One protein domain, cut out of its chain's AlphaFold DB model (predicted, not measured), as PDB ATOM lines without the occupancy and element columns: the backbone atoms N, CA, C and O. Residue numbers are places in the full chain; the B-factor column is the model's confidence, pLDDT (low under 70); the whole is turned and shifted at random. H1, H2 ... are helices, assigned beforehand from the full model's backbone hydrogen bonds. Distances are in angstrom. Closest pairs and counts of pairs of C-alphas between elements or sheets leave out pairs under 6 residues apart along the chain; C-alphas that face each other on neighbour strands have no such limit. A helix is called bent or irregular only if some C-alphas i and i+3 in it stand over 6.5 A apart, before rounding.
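What this domain is: This is residues 6 to 72 of the 108 residues of an uncharacterized protein of Dyadobacter sp. SG02 (UniProt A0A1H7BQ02). A small, compact cluster of five helices has the helical hairpin H1 and H2 on one side and H4 on another, while the long, kinked H5 crosses H2 and meets the beginning of H4 at a corner. The short H3 lies between H2 and H4 along the chain and is near both and H5. The printed part has 67 residues, with five named helices in the order H1, H2, H3, H4, H5 and no named strand: all helix. The radius of gyration of the C-alphas is 11.1 A, and the rounded outline spans 28 by 23 by 17 A.

Where its parts are: H1, residues 6 to 13, begins at C-alpha 6 (108.817, 90.166, 134.458) and is 10.6 A long. H2 is residues 19 to 26, 10.5 A, and H3 residues 28 to 32, 6.4 A. H4, residues 37 to 48, is 16.2 A long. H5, residues 55 to 70, is 23.9 A long and ends at C-alpha 70 (132.004, 80.463, 129.907). H5 has a kink of 51 degrees near residue 64 and is irregular: C-alphas 63 and 66 are 7.4 A apart.

How they stand to each other: H1 and H2 touch, closest at the C-alphas of Leu 11 and Arg 19, 5.1 A, with a shallow tilt of 21 degrees, opposite ways. H2 touches H5, closest at C-alphas 20 and 61, 6.5 A, with a steep tilt of 63 degrees. Residues 37 to 41 of H4 touch residues 55 to 59 of H5, closest at C-alphas 37 and 58, 6.2 A; the helices are about perpendicular at 88 degrees. The packing is mostly crossed, only just, with 1 of 3 pairs shallow. H2 and H4 are apart. Every O i to N i+4 pair is within hydrogen-bond range in H1, H2, H3 and H4, and 9 of 12 in H5.

The domain as a whole: The C-alphas farthest apart, of Arg 14 and Thr 34, are 30.2 A apart. The printed part has no cut and no long link. Residues 70 to 72 have pLDDT under 70.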
ATOM      1  N   GLU A   6     109.175  89.338 133.300       91.25
ATOM      2  CA  GLU A   6     108.817  90.166 134.458       91.25
ATOM      3  C   GLU A   6     109.994  90.406 135.405       91.25
ATOM      4  O   GLU A   6     110.145  91.499 135.948       91.25
ATOM      5  N   LEU A   7     110.846  89.395 135.600       92.06
ATOM      6  CA  LEU A   7     112.035  89.530 136.434       92.06
ATOM      7  C   LEU A   7     112.997  90.560 135.840       92.06
ATOM      8  O   LEU A   7     113.498  91.422 136.562       92.06
ATOM      9  N   VAL A   8     113.229  90.500 134.527       92.44
ATOM     10  CA  VAL A   8     114.088  91.466 133.831       92.44
ATOM     11  C   VAL A   8     113.523  92.878 133.965       92.44
ATOM     12  O   VAL A   8     114.272  93.786 134.324       92.44
ATOM     13  N   LEU A   9     112.213  93.066 133.769       93.19
ATOM     14  CA  LEU A   9     111.565  94.373 133.931       93.19
ATOM     15  C   LEU A   9     111.729  94.927 135.355       93.19
ATOM     16  O   LEU A   9     112.203  96.051 135.517       93.19
ATOM     17  N   LYS A  10     111.487  94.110 136.389       93.62
ATOM     18  CA  LYS A  10     111.703  94.503 137.796       93.62
ATOM     19  C   LYS A  10     113.149  94.924 138.082       93.62
ATOM     20  O   LYS A  10     113.393  95.813 138.897       93.62
ATOM     21  N   LEU A  11     114.131  94.296 137.431       93.81
ATOM     22  CA  LEU A  11     115.543  94.677 137.566       93.81
ATOM     23  C   LEU A  11     115.858  96.002 136.861       93.81
ATOM     24  O   LEU A  11     116.709  96.755 137.339       93.81
ATOM     25  N   TYR A  12     115.185  96.294 135.745       93.00
ATOM     26  CA  TYR A  12     115.292  97.580 135.056       93.00
ATOM     27  C   TYR A  12     114.672  98.717 135.876       93.00
ATOM     28  O   TYR A  12     115.326  99.744 136.043       93.00
ATOM     29  N   GLU A  13     113.499  98.504 136.478       92.88
ATOM     30  CA  GLU A  13     112.853  99.470 137.386       92.88
ATOM     31  C   GLU A  13     113.745  99.829 138.580       92.88
ATOM     32  O   GLU A  13     113.872 100.991 138.960       92.88
ATOM     33  N   ARG A  14     114.420  98.827 139.155       94.38
ATOM     34  CA  ARG A  14     115.324  98.999 140.304       94.38
ATOM     35  C   ARG A  14     116.731  99.450 139.922       94.38
ATOM     36  O   ARG A  14     117.571  99.622 140.800       94.38
ATOM     37  N   ASN A  15     117.007  99.610 138.626       90.88
ATOM     38  CA  ASN A  15     118.325  99.952 138.096       90.88
ATOM     39  C   ASN A  15     119.439  98.989 138.577       90.88
ATOM     40  O   ASN A  15     120.596  99.388 138.723       90.88
ATOM     41  N   ASP A  16     119.117  97.706 138.765       93.56
ATOM     42  CA  ASP A  16     120.051  96.697 139.280       93.56
ATOM     43  C   ASP A  16     121.174  96.418 138.254       93.56
ATOM     44  O   ASP A  16     120.900  96.342 137.046       93.56
ATOM     45  N   PRO A  17     122.447  96.262 138.672       88.56
ATOM     46  CA  PRO A  17     123.546  95.915 137.768       88.56
ATOM     47  C   PRO A  17     123.358  94.571 137.044       88.56
ATOM     48  O   PRO A  17     123.852  94.408 135.923       88.56
ATOM     49  N   LYS A  18     122.622  93.622 137.633       91.00
ATOM     50  CA  LYS A  18     122.361  92.292 137.061       91.00
ATOM     51  C   LYS A  18     121.366  92.315 135.905       91.00
ATOM     52  O   LYS A  18     121.308  91.342 135.155       91.00
ATOM     53  N   ARG A  19     120.629  93.417 135.698       93.81
ATOM     54  CA  ARG A  19     119.611  93.522 134.636       93.81
ATOM     55  C   ARG A  19     120.147  93.147 133.252       93.81
ATOM     56  O   ARG A  19     119.484  92.446 132.500       93.81
ATOM     57  N   LYS A  20     121.390  93.542 132.950       93.44
ATOM     58  CA  LYS A  20     122.054  93.284 131.660       93.44
ATOM     59  C   LYS A  20     122.422  91.813 131.485       93.44
ATOM     60  O   LYS A  20     122.348  91.293 130.377       93.44
ATOM     61  N   GLN A  21     122.820  91.154 132.573       92.50
ATOM     62  CA  GLN A  21     123.138  89.729 132.555       92.50
ATOM     63  C   GLN A  21     121.864  88.898 132.379       92.50
ATOM     64  O   GLN A  21     121.824  88.027 131.519       92.50
ATOM     65  N   MET A  22     120.803  89.224 133.120       92.88
ATOM     66  CA  MET A  22     119.513  88.539 132.988       92.88
ATOM     67  C   MET A  22     118.882  88.766 131.606       92.88
ATOM     68  O   MET A  22     118.332  87.837 131.025       92.88
ATOM     69  N   LEU A  23     119.022  89.970 131.033       94.00
ATOM     70  CA  LEU A  23     118.583  90.253 129.663       94.00
ATOM     71  C   LEU A  23     119.328  89.391 128.632       94.00
ATOM     72  O   LEU A  23     118.714  88.882 127.696       94.00
ATOM     73  N   PHE A  24     120.644  89.224 128.801       93.31
ATOM     74  CA  PHE A  24     121.443  88.353 127.939       93.31
ATOM     75  C   PHE A  24     120.999  86.895 128.035       93.31
ATOM     76  O   PHE A  24     120.882  86.240 127.008       93.31
ATOM     77  N   GLU A  25     120.752  86.391 129.241       92.00
ATOM     78  CA  GLU A  25     120.328  85.004 129.434       92.00
ATOM     79  C   GLU A  25     118.927  84.752 128.853       92.00
ATOM     80  O   GLU A  25     118.725  83.735 128.194       92.00
ATOM     81  N   LEU A  26     117.994  85.704 128.999       93.00
ATOM     82  CA  LEU A  26     116.640  85.611 128.437       93.00
ATOM     83  C   LEU A  26     116.621  85.628 126.899       93.00
ATOM     84  O   LEU A  26     115.815  84.942 126.276       93.00
ATOM     85  N   TYR A  27     117.498  86.420 126.278       93.12
ATOM     86  CA  TYR A  27     117.544  86.615 124.824       93.12
ATOM     87  C   TYR A  27     118.850  86.119 124.201       93.12
ATOM     88  O   TYR A  27     119.332  86.688 123.217       93.12
ATOM     89  N   ARG A  28     119.439  85.062 124.769       91.06
ATOM     90  CA  ARG A  28     120.776  84.575 124.400       91.06
ATOM     91  C   ARG A  28     120.921  84.340 122.900       91.06
ATOM     92  O   ARG A  28     121.902  84.788 122.310       91.06
ATOM     93  N   ASP A  29     119.911  83.731 122.290       90.50
ATOM     94  CA  ASP A  29     119.893  83.395 120.862       90.50
ATOM     95  C   ASP A  29     119.898  84.635 119.957       90.50
ATOM     96  O   ASP A  29     120.478  84.640 118.872       90.50
ATOM     97  N   LEU A  30     119.305  85.740 120.417       91.75
ATOM     98  CA  LEU A  30     119.365  87.003 119.684       91.75
ATOM     99  C   LEU A  30     120.776  87.598 119.737       91.75
ATOM    100  O   LEU A  30     121.250  88.154 118.746       91.75
ATOM    101  N   PHE A  31     121.481  87.456 120.861       91.00
ATOM    102  CA  PHE A  31     122.842  87.975 121.009       91.00
ATOM    103  C   PHE A  31     123.910  87.139 120.296       91.00
ATOM    104  O   PHE A  31     124.954  87.695 119.951       91.00
ATOM    105  N   THR A  32     123.669  85.848 120.061       88.19
ATOM    106  CA  THR A  32     124.554  84.994 119.250       88.19
ATOM    107  C   THR A  32     124.399  85.245 117.749       88.19
ATOM    108  O   THR A  32     125.311  84.931 116.984       88.19
ATOM    109  N   SER A  33     123.294  85.860 117.320       88.00
ATOM    110  CA  SER A  33     123.075  86.257 115.927       88.00
ATOM    111  C   SER A  33     123.937  87.458 115.492       88.00
ATOM    112  O   SER A  33     124.328  88.315 116.292       88.00
ATOM    113  N   THR A  34     124.187  87.581 114.186       89.25
ATOM    114  CA  THR A  34     124.962  88.676 113.567       89.25
ATOM    115  C   THR A  34     124.159  89.970 113.363       89.25
ATOM    116  O   THR A  34     124.588  90.863 112.632       89.25
ATOM    117  N   MET A  35     123.008  90.115 114.029       92.50
ATOM    118  CA  MET A  35     122.108  91.260 113.859       92.50
ATOM    119  C   MET A  35     122.745  92.593 114.283       92.50
ATOM    120  O   MET A  35     123.704  92.649 115.060       92.50
ATOM    121  N   SER A  36     122.214  93.715 113.795       94.81
ATOM    122  CA  SER A  36     122.703  95.032 114.215       94.81
ATOM    123  C   SER A  36     122.277  95.356 115.654       94.81
ATOM    124  O   SER A  36     121.252  94.885 116.140       94.81
ATOM    125  N   ALA A  37     123.053  96.185 116.359       94.12
ATOM    126  CA  ALA A  37     122.715  96.565 117.734       94.12
ATOM    127  C   ALA A  37     121.405  97.368 117.827       94.12
ATOM    128  O   ALA A  37     120.702  97.236 118.818       94.12
ATOM    129  N   ARG A  38     121.083  98.172 116.801       95.31
ATOM    130  CA  ARG A  38     119.809  98.904 116.707       95.31
ATOM    131  C   ARG A  38     118.636  97.944 116.577       95.31
ATOM    132  O   ARG A  38     117.750  97.972 117.411       95.31
ATOM    133  N   PHE A  39     118.736  97.008 115.637       95.44
ATOM    134  CA  PHE A  39     117.709  95.991 115.439       95.44
ATOM    135  C   PHE A  39     117.449  95.162 116.704       95.44
ATOM    136  O   PHE A  39     116.307  94.869 117.034       95.44
ATOM    137  N   LEU A  40     118.502  94.816 117.455       95.25
ATOM    138  CA  LEU A  40     118.335  94.117 118.729       95.25
ATOM    139  C   LEU A  40     117.577  94.940 119.772       95.25
ATOM    140  O   LEU A  40     116.802  94.357 120.520       95.25
ATOM    141  N   VAL A  41     117.793  96.258 119.841       96.12
ATOM    142  CA  VAL A  41     117.019  97.125 120.742       96.12
ATOM    143  C   VAL A  41     115.542  97.071 120.374       96.12
ATOM    144  O   VAL A  41     114.726  96.817 121.254       96.12
ATOM    145  N   ASP A  42     115.222  97.241 119.092       95.50
ATOM    146  CA  ASP A  42     113.838  97.294 118.616       95.50
ATOM    147  C   ASP A  42     113.107  95.980 118.923       95.50
ATOM    148  O   ASP A  42     112.086  95.981 119.604       95.50
ATOM    149  N   VAL A  43     113.697  94.841 118.542       95.44
ATOM    150  CA  VAL A  43     113.109  93.510 118.776       95.44
ATOM    151  C   VAL A  43     112.965  93.199 120.266       95.44
ATOM    152  O   VAL A  43     111.977  92.600 120.689       95.44
ATOM    153  N   ILE A  44     113.959  93.558 121.083       95.06
ATOM    154  CA  ILE A  44     113.907  93.284 122.522       95.06
ATOM    155  C   ILE A  44     112.859  94.174 123.190       95.06
ATOM    156  O   ILE A  44     112.069  93.662 123.978       95.06
ATOM    157  N   ASN A  45     112.801  95.467 122.866       95.19
ATOM    158  CA  ASN A  45     111.797  96.373 123.423       95.19
ATOM    159  C   ASN A  45     110.380  95.999 122.966       95.19
ATOM    160  O   ASN A  45     109.459  96.035 123.780       95.19
ATOM    161  N   GLU A  46     110.206  95.540 121.723       95.19
ATOM    162  CA  GLU A  46     108.937  94.999 121.220       95.19
ATOM    163  C   GLU A  46     108.511  93.755 122.017       95.19
ATOM    164  O   GLU A  46     107.401  93.697 122.555       95.19
ATOM    165  N   LYS A  47     109.424  92.792 122.208       92.94
ATOM    166  CA  LYS A  47     109.168  91.592 123.025       92.94
ATOM    167  C   LYS A  47     108.919  91.915 124.496       92.94
ATOM    168  O   LYS A  47     108.132  91.229 125.154       92.94
ATOM    169  N   LEU A  48     109.581  92.937 125.033       90.56
ATOM    170  CA  LEU A  48     109.371  93.425 126.394       90.56
ATOM    171  C   LEU A  48     108.108  94.290 126.513       90.56
ATOM    172  O   LEU A  48     107.600  94.442 127.621       90.56
ATOM    173  N   SER A  49     107.540  94.754 125.399       91.88
ATOM    174  CA  SER A  49     106.408  95.693 125.360       91.88
ATOM    175  C   SER A  49     106.698  96.986 126.135       91.88
ATOM    176  O   SER A  49     105.801  97.598 126.706       91.88
ATOM    177  N   THR A  50     107.974  97.369 126.238       90.81
ATOM    178  CA  THR A  50     108.448  98.528 127.006       90.81
ATOM    179  C   THR A  50     109.802  98.979 126.462       90.81
ATOM    180  O   THR A  50     110.678  98.152 126.208       90.81
ATOM    181  N   GLU A  51     110.011 100.291 126.353       91.50
ATOM    182  CA  GLU A  51     111.283 100.915 125.958       91.50
ATOM    183  C   GLU A  51     112.281 100.979 127.127       91.50
ATOM    184  O   GLU A  51     112.720 102.044 127.558       91.50
ATOM    185  N   ALA A  52     112.628  99.821 127.690       90.12
ATOM    186  CA  ALA A  52     113.545  99.744 128.830       90.12
ATOM    187  C   ALA A  52     115.017  99.618 128.401       90.12
ATOM    188  O   ALA A  52     115.923 100.036 129.127       90.12
ATOM    189  N   VAL A  53     115.276  99.009 127.241       93.56
ATOM    190  CA  VAL A  53     116.626  98.642 126.805       93.56
ATOM    191  C   VAL A  53     117.199  99.710 125.889       93.56
ATOM    192  O   VAL A  53     116.592 100.099 124.892       93.56
ATOM    193  N   SER A  54     118.417 100.151 126.202       95.06
ATOM    194  CA  SER A  54     119.154 101.123 125.397       95.06
ATOM    195  C   SER A  54     120.185 100.458 124.480       95.06
ATOM    196  O   SER A  54     120.679  99.354 124.732       95.06
ATOM    197  N   LEU A  55     120.631 101.191 123.455       95.38
ATOM    198  CA  LEU A  55     121.763 100.787 122.606       95.38
ATOM    199  C   LEU A  55     123.041 100.499 123.403       95.38
ATOM    200  O   LEU A  55     123.856  99.664 122.999       95.38
ATOM    201  N   TYR A  56     123.241 101.209 124.514       94.75
ATOM    202  CA  TYR A  56     124.408 101.022 125.366       94.75
ATOM    203  C   TYR A  56     124.381  99.661 126.060       94.75
ATOM    204  O   TYR A  56     125.412  98.989 126.122       94.75
ATOM    205  N   ASP A  57     123.206  99.214 126.507       93.38
ATOM    206  CA  ASP A  57     123.042  97.904 127.137       93.38
ATOM    207  C   ASP A  57     123.410  96.784 126.163       93.38
ATOM    208  O   ASP A  57     124.209  95.914 126.506       93.38
ATOM    209  N   ILE A  58     122.936  96.858 124.915       95.06
ATOM    210  CA  ILE A  58     123.258  95.872 123.871       95.06
ATOM    211  C   ILE A  58     124.764  95.813 123.597       95.06
ATOM    212  O   ILE A  58     125.353  94.727 123.547       95.06
ATOM    213  N   LYS A  59     125.420  96.972 123.447       95.00
ATOM    214  CA  LYS A  59     126.878  97.043 123.239       95.00
ATOM    215  C   LYS A  59     127.643  96.468 124.429       95.00
ATOM    216  O   LYS A  59     128.589  95.703 124.242       95.00
ATOM    217  N   TYR A  60     127.218  96.811 125.642       94.75
ATOM    218  CA  TYR A  60     127.820  96.312 126.871       94.75
ATOM    219  C   TYR A  60     127.707  94.788 126.966       94.75
ATOM    220  O   TYR A  60     128.702  94.109 127.229       94.75
ATOM    221  N   ILE A  61     126.516  94.249 126.703       94.06
ATOM    222  CA  ILE A  61     126.257  92.809 126.715       94.06
ATOM    223  C   ILE A  61     127.159  92.110 125.700       94.06
ATOM    224  O   ILE A  61     127.874  91.188 126.078       94.06
ATOM    225  N   ARG A  62     127.241  92.590 124.452       92.88
ATOM    226  CA  ARG A  62     128.140  92.011 123.432       92.88
ATOM    227  C   ARG A  62     129.608  92.006 123.855       92.88
ATOM    228  O   ARG A  62     130.318  91.035 123.605       92.88
ATOM    229  N   ALA A  63     130.065  93.054 124.536       93.06
ATOM    230  CA  ALA A  63     131.430  93.113 125.055       93.06
ATOM    231  C   ALA A  63     131.678  92.112 126.205       93.06
ATOM    232  O   ALA A  63     132.808  91.657 126.401       93.06
ATOM    233  N   LYS A  64     130.642  91.762 126.979       91.19
ATOM    234  CA  LYS A  64     130.734  90.871 128.150       91.19
ATOM    235  C   LYS A  64     130.267  89.437 127.889       91.19
ATOM    236  O   LYS A  64     130.629  88.556 128.665       91.19
ATOM    237  N   MET A  65     129.564  89.171 126.787       88.31
ATOM    238  CA  MET A  65     128.905  87.886 126.515       88.31
ATOM    239  C   MET A  65     129.873  86.701 126.522       88.31
ATOM    240  O   MET A  65     129.519  85.623 126.995       88.31
ATOM    241  N   LYS A  66     131.123  86.901 126.069       85.50
ATOM    242  CA  LYS A  66     132.163  85.861 126.106       85.50
ATOM    243  C   LYS A  66     132.465  85.408 127.535       85.50
ATOM    244  O   LYS A  66     132.700  84.232 127.756       85.50
ATOM    245  N   LYS A  67     132.425  86.320 128.512       87.00
ATOM    246  CA  LYS A  67     132.684  86.004 129.926       87.00
ATOM    247  C   LYS A  67     131.505  85.277 130.567       87.00
ATOM    248  O   LYS A  67     131.712  84.349 131.337       87.00
ATOM    249  N   TRP A  68     130.283  85.675 130.222       84.06
ATOM    250  CA  TRP A  68     129.063  85.055 130.750       84.06
ATOM    251  C   TRP A  68     128.785  83.680 130.141       84.06
ATOM    252  O   TRP A  68     128.316  82.786 130.832       84.06
ATOM    253  N   SER A  69     129.153  83.472 128.875       73.88
ATOM    254  CA  SER A  69     128.978  82.177 128.205       73.88
ATOM    255  C   SER A  69     129.866  81.073 128.790       73.88
ATOM    256  O   SER A  69     129.478  79.911 128.762       73.88
ATOM    257  N   VAL A  70     131.038  81.423 129.335       65.88
ATOM    258  CA  VAL A  70     132.004  80.463 129.907       65.88
ATOM    259  C   VAL A  70     131.583  79.972 131.297       65.88
ATOM    260  O   VAL A  70     131.913  78.855 131.672       65.88
ATOM    261  N   GLN A  71     130.808  80.756 132.053       59.84
ATOM    262  CA  GLN A  71     130.392  80.392 133.417       59.84
ATOM    263  C   GLN A  71     129.299  79.309 133.480       59.84
ATOM    264  O   GLN A  71     129.010  78.810 134.559       59.84
ATOM    265  N   GLN A  72     128.695  78.942 132.347       56.62
ATOM    266  CA  GLN A  72     127.557  78.012 132.276       56.62
ATOM    267  C   GLN A  72     127.964  76.560 131.948       56.62
ATOM    268  O   GLN A  72     127.101  75.699 131.810       56.62
TER     269      GLN A  72